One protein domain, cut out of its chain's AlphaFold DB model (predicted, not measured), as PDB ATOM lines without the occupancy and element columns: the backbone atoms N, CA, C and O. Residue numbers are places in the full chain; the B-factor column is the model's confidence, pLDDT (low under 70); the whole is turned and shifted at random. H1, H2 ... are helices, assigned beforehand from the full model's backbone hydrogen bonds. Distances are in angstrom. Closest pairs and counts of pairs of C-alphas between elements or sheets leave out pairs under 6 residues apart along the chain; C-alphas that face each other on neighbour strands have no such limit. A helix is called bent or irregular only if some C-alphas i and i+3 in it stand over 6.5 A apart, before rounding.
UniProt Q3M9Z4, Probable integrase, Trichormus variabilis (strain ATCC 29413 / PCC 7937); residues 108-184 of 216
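What this domain is: This is residues 108 to 184 of the 216 residues of the protein "Probable integrase" of Trichormus variabilis (strain ATCC 29413 / PCC 7937) (UniProt Q3M9Z4). Two helical hairpins, H1 with H2 and H3 with H4, are set crosswise: the long helix H4 crosses the first hairpin near its open end, at about a right angle to both H1 and H2. H3 folds back beside the first part of H4 and has no contact with H1 or H2. The printed part has 77 residues with four named helices, in the order H1, H2, H3, H4, and no named strand; the class is all helix. The whole is compact, with a radius of gyration of the C-alphas of 12.2 A, and spans 33 by 29 by 18 A.

How they stand to each other: The longest helix, H4, residues 163 to 182, touches H1, residues 108 to 121, with residues 176 to 180 alone, and H1 touches H4 with residues 110 to 114 alone. The closest C-alphas there are those of Tyr 114 and Cys 176, 6.0 A apart, and the two lines are about perpendicular, at 87 degrees. H2, residues 124 to 140, is close to H4 but not clearly touching; the closest C-alphas, of Phe 135 and Leu 169, are 7.1 A apart, and the lines are about perpendicular, at 83 degrees. H1 and H2 form a helical hairpin: they touch, closest at the C-alphas of Arg 119 and Tyr 127, 6.6 A apart, and run opposite ways at a shallow tilt of 11 degrees. H3, residues 147 to 160, and H4 form the other hairpin, opposite ways at a shallow tilt of 15 degrees. Residues 154 to 158 of H3 touch residues 166 to 170 of H4, closest at the C-alphas of Leu 157 and Ala 166, 5.4 A apart. H3 is apart from H1 and from H2. The helix packing is mostly aligned, but only just: 2 of 3 touching pairs are at a shallow tilt. In H4 every O i to N i+4 pair is within hydrogen-bond range; the figures are 8 of 10 in H1, 9 of 13 in H2 and 8 of 10 in H3.

Where its parts are: H4 has 20 residues and runs 28.5 A from C-alpha 163 at (86.761, 113.171, 92.762) to C-alpha 182 at (100.110, 136.008, 103.324). H1 begins with C-alpha 108 at (103.635, 118.645, 105.902) and is 20.3 A long; it is irregular, with C-alphas 117 and 120 7.1 A apart. H2 is 21.9 A long and neither bent nor irregular, but only just: C-alphas 132 and 135 are 6.5 A apart. H3 is 18.9 A long and irregular, with C-alphas 148 and 151 8.1 A apart.

The domain as a whole: The two C-alphas farthest apart, those of Pro 120 and Gln 159, are 33.5 A apart. The printed part has no cut. The links from H1 to H2 and from H3 to H4 are tight, and that from H2 to H3, 6 residues, is short. The mean pLDDT of the printed part is 87.6, and no printed residue is under 70.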
ATOM      1  N   SER A 108     103.940 119.174 104.566       86.44
ATOM      2  CA  SER A 108     103.635 118.645 105.902       86.44
ATOM      3  C   SER A 108     103.868 119.692 106.994       86.44
ATOM      4  O   SER A 108     102.982 119.925 107.816       86.44
ATOM      5  N   GLU A 109     105.018 120.370 106.985       87.00
ATOM      6  CA  GLU A 109     105.327 121.426 107.962       87.00
ATOM      7  C   GLU A 109     104.363 122.611 107.833       87.00
ATOM      8  O   GLU A 109     103.864 123.155 108.828       87.00
ATOM      9  N   LEU A 110     104.049 122.988 106.591       87.88
ATOM     10  CA  LEU A 110     103.113 124.069 106.320       87.88
ATOM     11  C   LEU A 110     101.702 123.729 106.811       87.88
ATOM     12  O   LEU A 110     101.018 124.582 107.377       87.88
ATOM     13  N   TRP A 111     101.285 122.474 106.645       90.25
ATOM     14  CA  TRP A 111      99.994 121.992 107.113       90.25
ATOM     15  C   TRP A 111      99.861 122.052 108.634       90.25
ATOM     16  O   TRP A 111      98.823 122.493 109.128       90.25
ATOM     17  N   VAL A 112     100.900 121.660 109.378       89.88
ATOM     18  CA  VAL A 112     100.911 121.760 110.847       89.88
ATOM     19  C   VAL A 112     100.750 123.217 111.281       89.88
ATOM     20  O   VAL A 112      99.844 123.539 112.047       89.88
ATOM     21  N   SER A 113     101.544 124.113 110.697       89.00
ATOM     22  CA  SER A 113     101.493 125.548 111.004       89.00
ATOM     23  C   SER A 113     100.118 126.164 110.679       89.00
ATOM     24  O   SER A 113      99.579 126.978 111.432       89.00
ATOM     25  N   TYR A 114      99.501 125.727 109.578       90.25
ATOM     26  CA  TYR A 114      98.151 126.133 109.195       90.25
ATOM     27  C   TYR A 114      97.072 125.585 110.143       90.25
ATOM     28  O   TYR A 114      96.097 126.280 110.442       90.25
ATOM     29  N   CYS A 115      97.237 124.356 110.641       89.19
ATOM     30  CA  CYS A 115      96.344 123.758 111.631       89.19
ATOM     31  C   CYS A 115      96.334 124.569 112.928       89.19
ATOM     32  O   CYS A 115      95.252 124.871 113.427       89.19
ATOM     33  N   ASP A 116      97.497 124.995 113.420       89.62
ATOM     34  CA  ASP A 116      97.595 125.830 114.622       89.62
ATOM     35  C   ASP A 116      96.911 127.187 114.434       89.62
ATOM     36  O   ASP A 116      96.147 127.627 115.295       89.62
ATOM     37  N   TYR A 117      97.075 127.805 113.261       89.56
ATOM     38  CA  TYR A 117      96.367 129.038 112.908       89.56
ATOM     39  C   TYR A 117      94.838 128.857 112.848       89.56
ATOM     40  O   TYR A 117      94.074 129.748 113.238       89.56
ATOM     41  N   LYS A 118      94.363 127.705 112.358       87.81
ATOM     42  CA  LYS A 118      92.929 127.399 112.222       87.81
ATOM     43  C   LYS A 118      92.285 126.838 113.483       87.81
ATOM     44  O   LYS A 118      91.065 126.923 113.603       87.81
ATOM     45  N   ARG A 119      93.066 126.316 114.424       88.00
ATOM     46  CA  ARG A 119      92.596 125.731 115.685       88.00
ATOM     47  C   ARG A 119      91.593 126.611 116.447       88.00
ATOM     48  O   ARG A 119      90.545 126.076 116.797       88.00
ATOM     49  N   PRO A 120      91.820 127.923 116.672       90.38
ATOM     50  CA  PRO A 120      90.842 128.764 117.372       90.38
ATOM     51  C   PRO A 120      89.590 129.090 116.538       90.38
ATOM     52  O   PRO A 120      88.592 129.537 117.089       90.38
ATOM     53  N   GLN A 121      89.623 128.882 115.219       88.62
ATOM     54  CA  GLN A 121      88.527 129.216 114.297       88.62
ATOM     55  C   GLN A 121      87.578 128.033 114.043       88.62
ATOM     56  O   GLN A 121      86.582 128.184 113.337       88.62
ATOM     57  N   LEU A 122      87.906 126.841 114.545       88.69
ATOM     58  CA  LEU A 122      87.199 125.601 114.242       88.69
ATOM     59  C   LEU A 122      86.637 124.960 115.506       88.69
ATOM     60  O   LEU A 122      87.233 125.016 116.579       88.69
ATOM     61  N   ALA A 123      85.511 124.262 115.348       91.06
ATOM     62  CA  ALA A 123      85.003 123.398 116.400       91.06
ATOM     63  C   ALA A 123      86.044 122.302 116.732       91.06
ATOM     64  O   ALA A 123      86.620 121.715 115.805       91.06
ATOM     65  N   PRO A 124      86.255 121.963 118.021       87.88
ATOM     66  CA  PRO A 124      87.263 120.980 118.434       87.88
ATOM     67  C   PRO A 124      87.112 119.624 117.733       87.88
ATOM     68  O   PRO A 124      88.092 118.998 117.329       87.88
ATOM     69  N   THR A 125      85.867 119.195 117.517       89.75
ATOM     70  CA  THR A 125      85.529 117.935 116.845       89.75
ATOM     71  C   THR A 125      85.924 117.937 115.368       89.75
ATOM     72  O   THR A 125      86.451 116.941 114.871       89.75
ATOM     73  N   THR A 126      85.716 119.055 114.667       87.75
ATOM     74  CA  THR A 126      86.106 119.236 113.261       87.75
ATOM     75  C   THR A 126      87.621 119.287 113.116       87.75
ATOM     76  O   THR A 126      88.174 118.638 112.228       87.75
ATOM     77  N   TYR A 127      88.303 120.000 114.011       88.94
ATOM     78  CA  TYR A 127      89.761 120.059 114.037       88.94
ATOM     79  C   TYR A 127      90.375 118.661 114.213       88.94
ATOM     80  O   TYR A 127      91.213 118.229 113.422       88.94
ATOM     81  N   GLN A 128      89.885 117.894 115.187       88.00
ATOM     82  CA  GLN A 128      90.444 116.578 115.483       88.00
ATOM     83  C   GLN A 128      90.093 115.519 114.426       88.00
ATOM     84  O   GLN A 128      90.950 114.720 114.050       88.00
ATOM     85  N   ARG A 129      88.850 115.492 113.919       88.44
ATOM     86  CA  ARG A 129      88.428 114.491 112.920       88.44
ATOM     87  C   ARG A 129      88.923 114.796 111.515       88.44
ATOM     88  O   ARG A 129      89.372 113.876 110.836       88.44
ATOM     89  N   ASP A 130      88.792 116.033 111.053       86.19
ATOM     90  CA  ASP A 130      89.086 116.359 109.657       86.19
ATOM     91  C   ASP A 130      90.550 116.790 109.493       86.19
ATOM     92  O   ASP A 130      91.255 116.190 108.688       86.19
ATOM     93  N   TYR A 131      91.044 117.749 110.285       87.31
ATOM     94  CA  TYR A 131      92.387 118.318 110.093       87.31
ATOM     95  C   TYR A 131      93.513 117.409 110.593       87.31
ATOM     96  O   TYR A 131      94.447 117.136 109.839       87.31
ATOM     97  N   ILE A 132      93.407 116.904 111.828       86.94
ATOM     98  CA  ILE A 132      94.446 116.051 112.428       86.94
ATOM     99  C   ILE A 132      94.389 114.617 111.899       86.94
ATOM    100  O   ILE A 132      95.430 114.011 111.699       86.94
ATOM    101  N   ARG A 133      93.197 114.042 111.697       87.56
ATOM    102  CA  ARG A 133      93.086 112.641 111.253       87.56
ATOM    103  C   ARG A 133      93.031 112.513 109.737       87.56
ATOM    104  O   ARG A 133      93.961 111.986 109.142       87.56
ATOM    105  N   LYS A 134      91.947 112.965 109.097       87.19
ATOM    106  CA  LYS A 134      91.729 112.692 107.664       87.19
ATOM    107  C   LYS A 134      92.756 113.378 106.771       87.19
ATOM    108  O   LYS A 134      93.362 112.728 105.929       87.19
ATOM    109  N   PHE A 135      92.926 114.689 106.920       87.81
ATOM    110  CA  PHE A 135      93.781 115.463 106.026       87.81
ATOM    111  C   PHE A 135      95.261 115.155 106.252       87.81
ATOM    112  O   PHE A 135      95.959 114.929 105.269       87.81
ATOM    113  N   ALA A 136      95.712 115.038 107.505       86.94
ATOM    114  CA  ALA A 136      97.087 114.626 107.792       86.94
ATOM    115  C   ALA A 136      97.406 113.233 107.222       86.94
ATOM    116  O   ALA A 136      98.404 113.085 106.528       86.94
ATOM    117  N   HIS A 137      96.513 112.248 107.390       88.88
ATOM    118  CA  HIS A 137      96.723 110.908 106.834       88.88
ATOM    119  C   HIS A 137      96.873 110.914 105.304       88.88
ATOM    120  O   HIS A 137      97.721 110.215 104.750       88.88
ATOM    121  N   HIS A 138      96.081 111.737 104.609       86.81
ATOM    122  CA  HIS A 138      96.228 111.901 103.165       86.81
ATOM    123  C   HIS A 138      97.530 112.601 102.774       86.81
ATOM    124  O   HIS A 138      98.102 112.226 101.759       86.81
ATOM    125  N   ILE A 139      98.007 113.571 103.561       86.94
ATOM    126  CA  ILE A 139      99.300 114.240 103.339       86.94
ATOM    127  C   ILE A 139     100.460 113.259 103.537       86.94
ATOM    128  O   ILE A 139     101.393 113.249 102.739       86.94
ATOM    129  N   ASP A 140     100.389 112.403 104.555       86.06
ATOM    130  CA  ASP A 140     101.411 111.382 104.812       86.06
ATOM    131  C   ASP A 140     101.453 110.304 103.728       86.06
ATOM    132  O   ASP A 140     102.508 109.735 103.465       86.06
ATOM    133  N   SER A 141     100.320 110.065 103.066       86.12
ATOM    134  CA  SER A 141     100.211 109.120 101.952       86.12
ATOM    135  C   SER A 141     100.707 109.690 100.615       86.12
ATOM    136  O   SER A 141     100.679 108.975  99.615       86.12
ATOM    137  N   LEU A 142     101.114 110.967 100.552       85.88
ATOM    138  CA  LEU A 142     101.564 111.585  99.304       85.88
ATOM    139  C   LEU A 142     102.950 111.071  98.878       85.88
ATOM    140  O   LEU A 142     103.845 110.944  99.714       85.88
ATOM    141  N   PRO A 143     103.174 110.865  97.567       81.19
ATOM    142  CA  PRO A 143     104.465 110.421  97.041       81.19
ATOM    143  C   PRO A 143     105.546 111.510  97.112       81.19
ATOM    144  O   PRO A 143     106.727 111.203  97.243       81.19
ATOM    145  N   SER A 144     105.147 112.782  97.030       82.00
ATOM    146  CA  SER A 144     106.015 113.946  97.216       82.00
ATOM    147  C   SER A 144     105.329 114.930  98.149       82.00
ATOM    148  O   SER A 144     104.123 115.163  98.048       82.00
ATOM    149  N   LYS A 145     106.116 115.512  99.055       82.44
ATOM    150  CA  LYS A 145     105.678 116.569  99.972       82.44
ATOM    151  C   LYS A 145     106.189 117.950  99.549       82.44
ATOM    152  O   LYS A 145     105.983 118.940 100.245       82.44
ATOM    153  N   ASP A 146     106.851 118.027  98.394       83.06
ATOM    154  CA  ASP A 146     107.307 119.290  97.831       83.06
ATOM    155  C   ASP A 146     106.125 120.040  97.206       83.06
ATOM    156  O   ASP A 146     105.393 119.526  96.359       83.06
ATOM    157  N   ILE A 147     105.965 121.300  97.603       82.00
ATOM    158  CA  ILE A 147     104.924 122.198  97.098       82.00
ATOM    159  C   ILE A 147     105.067 122.428  95.581       82.00
ATOM    160  O   ILE A 147     104.078 122.697  94.899       82.00
ATOM    161  N   ARG A 148     106.277 122.285  95.023       81.00
ATOM    162  CA  ARG A 148     106.547 122.436  93.580       81.00
ATOM    163  C   ARG A 148     105.932 121.322  92.734       81.00
ATOM    164  O   ARG A 148     105.586 121.569  91.581       81.00
ATOM    165  N   ASP A 149     105.703 120.151  93.320       84.88
ATOM    166  CA  ASP A 149     105.140 118.982  92.639       84.88
ATOM    167  C   ASP A 149     103.600 118.960  92.695       84.88
ATOM    168  O   ASP A 149     102.969 117.905  92.625       84.88
ATOM    169  N   ALA A 150     102.961 120.131  92.802       85.62
ATOM    170  CA  ALA A 150     101.514 120.268  92.973       85.62
ATOM    171  C   ALA A 150     100.682 119.516  91.915       85.62
ATOM    172  O   ALA A 150      99.622 118.973  92.227       85.62
ATOM    173  N   VAL A 151     101.173 119.439  90.672       86.25
ATOM    174  CA  VAL A 151     100.528 118.678  89.588       86.25
ATOM    175  C   VAL A 151     100.569 117.173  89.866       86.25
ATOM    176  O   VAL A 151      99.538 116.512  89.768       86.25
ATOM    177  N   ALA A 152     101.721 116.643  90.282       87.25
ATOM    178  CA  ALA A 152     101.867 115.229  90.618       87.25
ATOM    179  C   ALA A 152     101.011 114.852  91.838       87.25
ATOM    180  O   ALA A 152     100.351 113.815  91.837       87.25
ATOM    181  N   ILE A 153     100.949 115.732  92.845       88.06
ATOM    182  CA  ILE A 153     100.078 115.568  94.019       88.06
ATOM    183  C   ILE A 153      98.606 115.514  93.593       88.06
ATOM    184  O   ILE A 153      97.869 114.631  94.029       88.06
ATOM    185  N   ARG A 154      98.163 116.425  92.718       87.94
ATOM    186  CA  ARG A 154      96.791 116.421  92.184       87.94
ATOM    187  C   ARG A 154      96.470 115.099  91.491       87.94
ATOM    188  O   ARG A 154      95.415 114.526  91.755       87.94
ATOM    189  N   ASP A 155      97.350 114.643  90.610       88.31
ATOM    190  CA  ASP A 155      97.112 113.440  89.811       88.31
ATOM    191  C   ASP A 155      97.077 112.190  90.695       88.31
ATOM    192  O   ASP A 155      96.169 111.370  90.562       88.31
ATOM    193  N   PHE A 156      97.961 112.108  91.694       89.12
ATOM    194  CA  PHE A 156      97.927 111.057  92.708       89.12
ATOM    195  C   PHE A 156      96.614 111.052  93.504       89.12
ATOM    196  O   PHE A 156      96.001 110.000  93.687       89.12
ATOM    197  N   LEU A 157      96.130 112.220  93.946       87.94
ATOM    198  CA  LEU A 157      94.862 112.322  94.678       87.94
ATOM    199  C   LEU A 157      93.660 111.894  93.827       87.94
ATOM    200  O   LEU A 157      92.725 111.303  94.357       87.94
ATOM    201  N   LEU A 158      93.668 112.188  92.525       87.31
ATOM    202  CA  LEU A 158      92.602 111.782  91.604       87.31
ATOM    203  C   LEU A 158      92.633 110.285  91.272       87.31
ATOM    204  O   LEU A 158      91.583 109.717  90.984       87.31
ATOM    205  N   GLN A 159      93.808 109.655  91.308       88.12
ATOM    206  CA  GLN A 159      93.960 108.212  91.095       88.12
ATOM    207  C   GLN A 159      93.595 107.394  92.339       88.12
ATOM    208  O   GLN A 159      93.066 106.293  92.218       88.12
ATOM    209  N   THR A 160      93.879 107.921  93.531       87.12
ATOM    210  CA  THR A 160      93.704 107.192  94.797       87.12
ATOM    211  C   THR A 160      92.361 107.445  95.472       87.12
ATOM    212  O   THR A 160      91.844 106.566  96.161       87.12
ATOM    213  N   LEU A 161      91.782 108.637  95.303       86.50
ATOM    214  CA  LEU A 161      90.580 109.067  96.016       86.50
ATOM    215  C   LEU A 161      89.450 109.414  95.048       86.50
ATOM    216  O   LEU A 161      89.649 109.714  93.874       86.50
ATOM    217  N   SER A 162      88.223 109.450  95.572       87.25
ATOM    218  CA  SER A 162      87.078 109.925  94.797       87.25
ATOM    219  C   SER A 162      87.222 111.408  94.431       87.25
ATOM    220  O   SER A 162      87.743 112.216  95.207       87.25
ATOM    221  N   ALA A 163      86.678 111.799  93.273       85.31
ATOM    222  CA  ALA A 163      86.761 113.171  92.762       85.31
ATOM    223  C   ALA A 163      86.258 114.232  93.763       85.31
ATOM    224  O   ALA A 163      86.793 115.339  93.833       85.31
ATOM    225  N   SER A 164      85.250 113.903  94.579       84.00
ATOM    226  CA  SER A 164      84.751 114.785  95.641       84.00
ATOM    227  C   SER A 164      85.766 114.991  96.768       84.00
ATOM    228  O   SER A 164      85.912 116.109  97.263       84.00
ATOM    229  N   THR A 165      86.465 113.928  97.166       86.00
ATOM    230  CA  THR A 165      87.442 113.954  98.262       86.00
ATOM    231  C   THR A 165      88.734 114.622  97.816       86.00
ATOM    232  O   THR A 165      89.214 115.521  98.505       86.00
ATOM    233  N   ALA A 166      89.223 114.291  96.617       87.75
ATOM    234  CA  ALA A 166      90.361 114.960  95.991       87.75
ATOM    235  C   ALA A 166      90.120 116.473  95.857       87.75
ATOM    236  O   ALA A 166      90.954 117.280  96.265       87.75
ATOM    237  N   LYS A 167      88.930 116.883  95.393       88.69
ATOM    238  CA  LYS A 167      88.552 118.302  95.310       88.69
ATOM    239  C   LYS A 167      88.557 118.996  96.674       88.69
ATOM    240  O   LYS A 167      89.016 120.135  96.777       88.69
ATOM    241  N   ARG A 168      88.053 118.332  97.722       88.75
ATOM    242  CA  ARG A 168      88.044 118.884  99.087       88.75
ATOM    243  C   ARG A 168      89.469 119.074  99.614       88.75
ATOM    244  O   ARG A 168      89.773 120.157 100.103       88.75
ATOM    245  N   LEU A 169      90.344 118.081  99.447       89.69
ATOM    246  CA  LEU A 169      91.757 118.166  99.835       89.69
ATOM    247  C   LEU A 169      92.489 119.291  99.104       89.69
ATOM    248  O   LEU A 169      93.087 120.145  99.750       89.69
ATOM    249  N   LEU A 170      92.358 119.364  97.778       89.81
ATOM    250  CA  LEU A 170      92.990 120.417  96.978       89.81
ATOM    251  C   LEU A 170      92.506 121.818  97.362       89.81
ATOM    252  O   LEU A 170      93.287 122.764  97.338       89.81
ATOM    253  N   THR A 171      91.242 121.960  97.768       91.00
ATOM    254  CA  THR A 171      90.717 123.235  98.285       91.00
ATOM    255  C   THR A 171      91.412 123.628  99.590       91.00
ATOM    256  O   THR A 171      91.793 124.784  99.767       91.00
ATOM    257  N   HIS A 172      91.614 122.668 100.498       90.06
ATOM    258  CA  HIS A 172      92.332 122.910 101.747       90.06
ATOM    259  C   HIS A 172      93.827 123.172 101.523       90.06
ATOM    260  O   HIS A 172      94.371 124.061 102.172       90.06
ATOM    261  N   PHE A 173      94.477 122.485 100.581       90.56
ATOM    262  CA  PHE A 173      95.870 122.757 100.207       90.56
ATOM    263  C   PHE A 173      96.025 124.149  99.597       90.56
ATOM    264  O   PHE A 173      96.893 124.906 100.020       90.56
ATOM    265  N   ALA A 174      95.124 124.544  98.695       90.81
ATOM    266  CA  ALA A 174      95.110 125.897  98.149       90.81
ATOM    267  C   ALA A 174      94.918 126.960  99.243       90.81
ATOM    268  O   ALA A 174      95.576 127.998  99.200       90.81
ATOM    269  N   ALA A 175      94.060 126.708 100.239       90.75
ATOM    270  CA  ALA A 175      93.873 127.606 101.380       90.75
ATOM    271  C   ALA A 175      95.115 127.674 102.290       90.75
ATOM    272  O   ALA A 175      95.494 128.764 102.714       90.75
ATOM    273  N   CYS A 176      95.762 126.534 102.542       90.31
ATOM    274  CA  CYS A 176      97.012 126.439 103.296       90.31
ATOM    275  C   CYS A 176      98.130 127.245 102.616       90.31
ATOM    276  O   CYS A 176      98.728 128.125 103.231       90.31
ATOM    277  N   CYS A 177      98.343 127.039 101.313       89.31
ATOM    278  CA  CYS A 177      99.339 127.788 100.548       89.31
ATOM    279  C   CYS A 177      99.004 129.281 100.443       89.31
ATOM    280  O   CYS A 177      99.915 130.097 100.503       89.31
ATOM    281  N   ARG A 178      97.723 129.664 100.369       91.00
ATOM    282  CA  ARG A 178      97.318 131.079 100.414       91.00
ATOM    283  C   ARG A 178      97.635 131.729 101.761       91.00
ATOM    284  O   ARG A 178      98.075 132.871 101.809       91.00
ATOM    285  N   TRP A 179      97.427 131.011 102.864       91.69
ATOM    286  CA  TRP A 179      97.846 131.481 104.186       91.69
ATOM    287  C   TRP A 179      99.376 131.614 104.280       91.69
ATOM    288  O   TRP A 179      99.874 132.596 104.832       91.69
ATOM    289  N   ALA A 180     100.117 130.677 103.685       88.50
ATOM    290  CA  ALA A 180     101.577 130.709 103.619       88.50
ATOM    291  C   ALA A 180     102.112 131.909 102.827       88.50
ATOM    292  O   ALA A 180     103.094 132.522 103.241       88.50
ATOM    293  N   GLU A 181     101.456 132.259 101.717       89.62
ATOM    294  CA  GLU A 181     101.749 133.473 100.949       89.62
ATOM    295  C   GLU A 181     101.551 134.728 101.795       89.62
ATOM    296  O   GLU A 181     102.467 135.539 101.912       89.62
ATOM    297  N   SER A 182     100.392 134.863 102.449       87.56
ATOM    298  CA  SER A 182     100.110 136.008 103.324       87.56
ATOM    299  C   SER A 182     101.078 136.109 104.505       87.56
ATOM    300  O   SER A 182     101.350 137.205 104.982       87.56
ATOM    301  N   SER A 183     101.603 134.975 104.973       85.25
ATOM    302  CA  SER A 183     102.573 134.905 106.072       85.25
ATOM    303  C   SER A 183     104.026 135.092 105.608       85.25
ATOM    304  O   SER A 183     104.935 135.056 106.432       85.25
ATOM    305  N   GLY A 184     104.272 135.258 104.302       82.25
ATOM    306  CA  GLY A 184     105.613 135.412 103.727       82.25
ATOM    307  C   GLY A 184     106.455 134.128 103.696       82.25
ATOM    308  O   GLY A 184     107.652 134.189 103.426       82.25
TER     309      GLY A 184